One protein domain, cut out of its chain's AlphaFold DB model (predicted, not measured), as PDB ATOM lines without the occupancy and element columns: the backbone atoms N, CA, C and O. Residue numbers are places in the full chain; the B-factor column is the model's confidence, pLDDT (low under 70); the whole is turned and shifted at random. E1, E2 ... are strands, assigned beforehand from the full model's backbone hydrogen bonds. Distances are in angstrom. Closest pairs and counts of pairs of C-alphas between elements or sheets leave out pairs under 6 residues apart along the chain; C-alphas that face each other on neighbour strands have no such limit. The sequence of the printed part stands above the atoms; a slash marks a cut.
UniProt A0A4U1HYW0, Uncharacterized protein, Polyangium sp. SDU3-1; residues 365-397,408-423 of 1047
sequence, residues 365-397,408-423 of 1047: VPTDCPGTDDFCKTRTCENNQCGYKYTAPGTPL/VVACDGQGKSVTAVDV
ATOM      1  N   VAL A 365     -85.237  21.823   0.291       76.94
ATOM      2  CA  VAL A 365     -83.843  22.125   0.603       76.94
ATOM      3  C   VAL A 365     -83.123  20.888   1.149       76.94
ATOM      4  O   VAL A 365     -83.734  20.034   1.791       76.94
ATOM      5  N   PRO A 366     -81.791  20.766   0.972       71.56
ATOM      6  CA  PRO A 366     -81.032  19.601   1.443       71.56
ATOM      7  C   PRO A 366     -81.086  19.347   2.961       71.56
ATOM      8  O   PRO A 366     -80.646  18.294   3.420       71.56
ATOM      9  N   THR A 367     -81.583  20.300   3.755       71.94
ATOM     10  CA  THR A 367     -81.789  20.159   5.204       71.94
ATOM     11  C   THR A 367     -83.073  19.433   5.584       71.94
ATOM     12  O   THR A 367     -83.126  18.900   6.690       71.94
ATOM     13  N   ASP A 368     -84.048  19.344   4.676       72.19
ATOM     14  CA  ASP A 368     -85.246  18.505   4.843       72.19
ATOM     15  C   ASP A 368     -84.857  17.011   4.804       72.19
ATOM     16  O   ASP A 368     -85.541  16.140   5.340       72.19
ATOM     17  N   CYS A 369     -83.690  16.724   4.213       70.56
ATOM     18  CA  CYS A 369     -83.114  15.400   4.044       70.56
ATOM     19  C   CYS A 369     -82.149  15.002   5.190       70.56
ATOM     20  O   CYS A 369     -81.249  15.772   5.566       70.56
ATOM     21  N   PRO A 370     -82.248  13.766   5.724       68.31
ATOM     22  CA  PRO A 370     -81.415  13.300   6.837       68.31
ATOM     23  C   PRO A 370     -79.961  12.985   6.418       68.31
ATOM     24  O   PRO A 370     -79.721  12.136   5.559       68.31
ATOM     25  N   GLY A 371     -78.968  13.615   7.067       72.12
ATOM     26  CA  GLY A 371     -77.538  13.397   6.773       72.12
ATOM     27  C   GLY A 371     -76.576  14.476   7.297       72.12
ATOM     28  O   GLY A 371     -76.964  15.296   8.129       72.12
ATOM     29  N   THR A 372     -75.322  14.467   6.815       69.81
ATOM     30  CA  THR A 372     -74.238  15.431   7.144       69.81
ATOM     31  C   THR A 372     -73.252  15.640   5.972       69.81
ATOM     32  O   THR A 372     -73.179  14.801   5.074       69.81
ATOM     33  N   ASP A 373     -72.484  16.745   5.981       76.06
ATOM     34  CA  ASP A 373     -71.843  17.337   4.782       76.06
ATOM     35  C   ASP A 373     -70.342  17.712   4.966       76.06
ATOM     36  O   ASP A 373     -69.915  18.031   6.078       76.06
ATOM     37  N   ASP A 374     -69.549  17.729   3.878       77.19
ATOM     38  CA  ASP A 374     -68.165  18.250   3.779       77.19
ATOM     39  C   ASP A 374     -67.824  18.822   2.367       77.19
ATOM     40  O   ASP A 374     -68.698  18.953   1.515       77.19
ATOM     41  N   PHE A 375     -66.570  19.228   2.089       77.56
ATOM     42  CA  PHE A 375     -66.212  19.868   0.802       77.56
ATOM     43  C   PHE A 375     -66.252  18.931  -0.419       77.56
ATOM     44  O   PHE A 375     -66.544  19.403  -1.518       77.56
ATOM     45  N   CYS A 376     -65.955  17.632  -0.274       76.75
ATOM     46  CA  CYS A 376     -66.040  16.701  -1.406       76.75
ATOM     47  C   CYS A 376     -67.385  15.936  -1.460       76.75
ATOM     48  O   CYS A 376     -67.555  15.106  -2.357       76.75
ATOM     49  N   LYS A 377     -68.346  16.207  -0.557       80.38
ATOM     50  CA  LYS A 377     -69.747  15.735  -0.643       80.38
ATOM     51  C   LYS A 377     -70.713  16.535   0.245       80.38
ATOM     52  O   LYS A 377     -70.452  16.733   1.426       80.38
ATOM     53  N   THR A 378     -71.893  16.872  -0.263       80.62
ATOM     54  CA  THR A 378     -73.000  17.416   0.547       80.62
ATOM     55  C   THR A 378     -74.265  16.591   0.342       80.62
ATOM     56  O   THR A 378     -74.407  15.915  -0.675       80.62
ATOM     57  N   ARG A 379     -75.223  16.660   1.266       83.00
ATOM     58  CA  ARG A 379     -76.616  16.305   0.968       83.00
ATOM     59  C   ARG A 379     -77.142  17.125  -0.204       83.00
ATOM     60  O   ARG A 379     -76.688  18.246  -0.450       83.00
ATOM     61  N   THR A 380     -78.166  16.590  -0.851       75.62
ATOM     62  CA  THR A 380     -79.009  17.313  -1.798       75.62
ATOM     63  C   THR A 380     -80.478  16.960  -1.621       75.62
ATOM     64  O   THR A 380     -80.822  15.841  -1.246       75.62
ATOM     65  N   CYS A 381     -81.332  17.925  -1.947       75.69
ATOM     66  CA  CYS A 381     -82.621  17.651  -2.554       75.69
ATOM     67  C   CYS A 381     -82.466  17.982  -4.044       75.69
ATOM     68  O   CYS A 381     -82.029  19.087  -4.363       75.69
ATOM     69  N   GLU A 382     -82.732  17.035  -4.941       75.38
ATOM     70  CA  GLU A 382     -82.735  17.256  -6.394       75.38
ATOM     71  C   GLU A 382     -83.934  16.509  -6.985       75.38
ATOM     72  O   GLU A 382     -84.188  15.364  -6.618       75.38
ATOM     73  N   ASN A 383     -84.694  17.170  -7.866       72.50
ATOM     74  CA  ASN A 383     -85.979  16.684  -8.386       72.50
ATOM     75  C   ASN A 383     -86.903  16.153  -7.274       72.50
ATOM     76  O   ASN A 383     -87.404  15.030  -7.354       72.50
ATOM     77  N   ASN A 384     -87.104  16.964  -6.231       72.06
ATOM     78  CA  ASN A 384     -88.087  16.722  -5.173       72.06
ATOM     79  C   ASN A 384     -87.821  15.439  -4.351       72.06
ATOM     80  O   ASN A 384     -88.726  14.904  -3.707       72.06
ATOM     81  N   GLN A 385     -86.576  14.936  -4.376       73.88
ATOM     82  CA  GLN A 385     -86.128  13.717  -3.696       73.88
ATOM     83  C   GLN A 385     -84.760  13.896  -3.014       73.88
ATOM     84  O   GLN A 385     -83.879  14.616  -3.488       73.88
ATOM     85  N   CYS A 386     -84.572  13.199  -1.890       79.25
ATOM     86  CA  CYS A 386     -83.373  13.295  -1.057       79.25
ATOM     87  C   CYS A 386     -82.199  12.436  -1.555       79.25
ATOM     88  O   CYS A 386     -82.349  11.241  -1.809       79.25
ATOM     89  N   GLY A 387     -80.997  13.018  -1.576       77.06
ATOM     90  CA  GLY A 387     -79.764  12.355  -1.999       77.06
ATOM     91  C   GLY A 387     -78.483  12.990  -1.444       77.06
ATOM     92  O   GLY A 387     -78.494  13.719  -0.451       77.06
ATOM     93  N   TYR A 388     -77.358  12.683  -2.095       76.62
ATOM     94  CA  TYR A 388     -76.047  13.282  -1.833       76.62
ATOM     95  C   TYR A 388     -75.354  13.630  -3.150       76.62
ATOM     96  O   TYR A 388     -75.298  12.807  -4.066       76.62
ATOM     97  N   LYS A 389     -74.748  14.815  -3.203       76.75
ATOM     98  CA  LYS A 389     -73.954  15.318  -4.320       76.75
ATOM     99  C   LYS A 389     -72.479  15.278  -3.952       76.75
ATOM    100  O   LYS A 389     -72.019  16.006  -3.076       76.75
ATOM    101  N   TYR A 390     -71.739  14.401  -4.622       79.50
ATOM    102  CA  TYR A 390     -70.287  14.313  -4.502       79.50
ATOM    103  C   TYR A 390     -69.638  15.374  -5.392       79.50
ATOM    104  O   TYR A 390     -70.032  15.555  -6.546       79.50
ATOM    105  N   THR A 391     -68.634  16.068  -4.868       73.94
ATOM    106  CA  THR A 391     -67.874  17.059  -5.634       73.94
ATOM    107  C   THR A 391     -67.033  16.329  -6.679       73.94
ATOM    108  O   THR A 391     -66.332  15.363  -6.364       73.94
ATOM    109  N   ALA A 392     -67.154  16.758  -7.935       70.25
ATOM    110  CA  ALA A 392     -66.761  15.964  -9.094       70.25
ATOM    111  C   ALA A 392     -65.254  15.619  -9.127       70.25
ATOM    112  O   ALA A 392     -64.420  16.373  -8.606       70.25
ATOM    113  N   PRO A 393     -64.871  14.493  -9.767       67.88
ATOM    114  CA  PRO A 393     -63.466  14.195  -9.998       67.88
ATOM    115  C   PRO A 393     -62.849  15.302 -10.860       67.88
ATOM    116  O   PRO A 393     -63.332  15.578 -11.955       67.88
ATOM    117  N   GLY A 394     -61.795  15.943 -10.355       70.12
ATOM    118  CA  GLY A 394     -61.142  17.079 -11.014       70.12
ATOM    119  C   GLY A 394     -61.596  18.472 -10.552       70.12
ATOM    120  O   GLY A 394     -60.964  19.447 -10.946       70.12
ATOM    121  N   THR A 395     -62.595  18.614  -9.668       77.88
ATOM    122  CA  THR A 395     -62.960  19.934  -9.106       77.88
ATOM    123  C   THR A 395     -61.881  20.470  -8.148       77.88
ATOM    124  O   THR A 395     -61.618  19.808  -7.140       77.88
ATOM    125  N   PRO A 396     -61.280  21.655  -8.386       71.44
ATOM    126  CA  PRO A 396     -60.171  22.158  -7.575       71.44
ATOM    127  C   PRO A 396     -60.537  22.468  -6.115       71.44
ATOM    128  O   PRO A 396     -61.627  22.960  -5.825       71.44
ATOM    129  N   LEU A 397     -59.602  22.246  -5.187       71.25
ATOM    130  CA  LEU A 397     -59.746  22.685  -3.794       71.25
ATOM    131  C   LEU A 397     -59.515  24.210  -3.689       71.25
ATOM    132  O   LEU A 397     -58.562  24.719  -4.281       71.25
ATOM    133  N   VAL A 408     -53.073  21.707 -11.308       81.75
ATOM    134  CA  VAL A 408     -54.202  21.881 -10.360       81.75
ATOM    135  C   VAL A 408     -54.383  20.733  -9.333       81.75
ATOM    136  O   VAL A 408     -54.068  19.576  -9.609       81.75
ATOM    137  N   VAL A 409     -54.922  21.024  -8.138       78.75
ATOM    138  CA  VAL A 409     -55.207  20.071  -7.031       78.75
ATOM    139  C   VAL A 409     -56.715  19.991  -6.740       78.75
ATOM    140  O   VAL A 409     -57.330  21.026  -6.494       78.75
ATOM    141  N   ALA A 410     -57.323  18.796  -6.725       78.62
ATOM    142  CA  ALA A 410     -58.775  18.607  -6.898       78.62
ATOM    143  C   ALA A 410     -59.418  17.436  -6.109       78.62
ATOM    144  O   ALA A 410     -58.695  16.596  -5.584       78.62
ATOM    145  N   CYS A 411     -60.760  17.349  -6.038       82.56
ATOM    146  CA  CYS A 411     -61.497  16.174  -5.526       82.56
ATOM    147  C   CYS A 411     -61.432  14.961  -6.499       82.56
ATOM    148  O   CYS A 411     -61.084  15.105  -7.672       82.56
ATOM    149  N   ASP A 412     -61.785  13.761  -6.021       77.62
ATOM    150  CA  ASP A 412     -61.712  12.469  -6.734       77.62
ATOM    151  C   ASP A 412     -63.069  11.875  -7.169       77.62
ATOM    152  O   ASP A 412     -63.115  10.765  -7.701       77.62
ATOM    153  N   GLY A 413     -64.179  12.584  -6.936       75.06
ATOM    154  CA  GLY A 413     -65.532  12.130  -7.274       75.06
ATOM    155  C   GLY A 413     -66.165  11.116  -6.314       75.06
ATOM    156  O   GLY A 413     -67.327  10.768  -6.503       75.06
ATOM    157  N   GLN A 414     -65.445  10.648  -5.288       77.75
ATOM    158  CA  GLN A 414     -65.956   9.726  -4.257       77.75
ATOM    159  C   GLN A 414     -65.828  10.289  -2.827       77.75
ATOM    160  O   GLN A 414     -66.281   9.658  -1.870       77.75
ATOM    161  N   GLY A 415     -65.250  11.485  -2.669       76.94
ATOM    162  CA  GLY A 415     -65.176  12.215  -1.397       76.94
ATOM    163  C   GLY A 415     -63.756  12.488  -0.880       76.94
ATOM    164  O   GLY A 415     -63.584  12.726   0.314       76.94
ATOM    165  N   LYS A 416     -62.727  12.414  -1.733       76.81
ATOM    166  CA  LYS A 416     -61.300  12.579  -1.383       76.81
ATOM    167  C   LYS A 416     -60.589  13.482  -2.409       76.81
ATOM    168  O   LYS A 416     -61.247  13.978  -3.312       76.81
ATOM    169  N   SER A 417     -59.273  13.715  -2.295       79.69
ATOM    170  CA  SER A 417     -58.511  14.642  -3.162       79.69
ATOM    171  C   SER A 417     -57.210  14.087  -3.785       79.69
ATOM    172  O   SER A 417     -56.616  13.131  -3.278       79.69
ATOM    173  N   VAL A 418     -56.804  14.691  -4.915       78.69
ATOM    174  CA  VAL A 418     -55.766  14.289  -5.897       78.69
ATOM    175  C   VAL A 418     -55.148  15.513  -6.631       78.69
ATOM    176  O   VAL A 418     -55.462  16.656  -6.306       78.69
ATOM    177  N   THR A 419     -54.265  15.313  -7.623       78.12
ATOM    178  CA  THR A 419     -53.568  16.382  -8.389       78.12
ATOM    179  C   THR A 419     -53.480  16.043  -9.886       78.12
ATOM    180  O   THR A 419     -53.320  14.872 -10.228       78.12
ATOM    181  N   ALA A 420     -53.584  17.049 -10.764       72.88
ATOM    182  CA  ALA A 420     -53.681  16.925 -12.224       72.88
ATOM    183  C   ALA A 420     -52.979  18.082 -12.987       72.88
ATOM    184  O   ALA A 420     -52.439  19.011 -12.385       72.88
ATOM    185  N   VAL A 421     -52.982  18.001 -14.325       76.31
ATOM    186  CA  VAL A 421     -52.474  19.018 -15.273       76.31
ATOM    187  C   VAL A 421     -53.635  19.896 -15.756       76.31
ATOM    188  O   VAL A 421     -54.724  19.373 -15.986       76.31
ATOM    189  N   ASP A 422     -53.399  21.194 -15.954       74.62
ATOM    190  CA  ASP A 422     -54.367  22.148 -16.514       74.62
ATOM    191  C   ASP A 422     -53.746  22.920 -17.692       74.62
ATOM    192  O   ASP A 422     -52.739  23.602 -17.543       74.62
ATOM    193  N   VAL A 423     -54.343  22.822 -18.883       68.50
ATOM    194  CA  VAL A 423     -53.862  23.496 -20.109       68.50
ATOM    195  C   VAL A 423     -54.478  24.887 -20.336       68.50
ATOM    196  O   VAL A 423     -54.247  25.507 -21.380       68.50
TER     197      VAL A 423
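AT A GLANCE: This is residues 365 to 397 and 408 to 423 of the 1047 residues of an uncharacterized protein of Polyangium sp. SDU3-1 (UniProt A0A4U1HYW0). Two small strand hairpins, E1 with E2 and E3 with E4, follow one another along a loose rod, and the unnamed residues 365 to 376 loop alongside the first. The 49 printed residues hold no named helix and four strands, in two antiparallel sheets, E1 - E2 and E3 - E4. The class is all strand, though under half of the residues, 21, are in named elements. The radius of gyration of the C-alphas is 12.7 A and the spans are 39 by 19 by 13 A.

HOW THE PARTS SIT: E1, residues 377 to 382, and E2, residues 385 to 390, form an antiparallel hairpin at 149 degrees, with N 387 and O 380 2.8 A apart, within hydrogen-bond range. E3, residues 408 to 411, and E4, residues 417 to 421, form another at 145 degrees, with N 418 and O 410 2.8 A apart, also within range. E2 and E3 are apart.

IN THESE COORDINATES: E1 begins at C-alpha 377 (-69.747, 15.735, -0.643) and is 14.3 A long; E2 is 15.9 A, E3 10.4 A. E4, 14.2 A, ends at C-alpha 421 (-52.474, 19.018, -15.273).

THE WHOLE: The C-alphas of Asp 368 and Val 423, the two farthest apart, are 40.4 A apart. Residues 398 to 407 are not printed; C-alphas 397 and 408 are 8.6 A apart across this cut. Both links printed whole are tight. Residues 370, 372, 393 and 423 have pLDDT under 70.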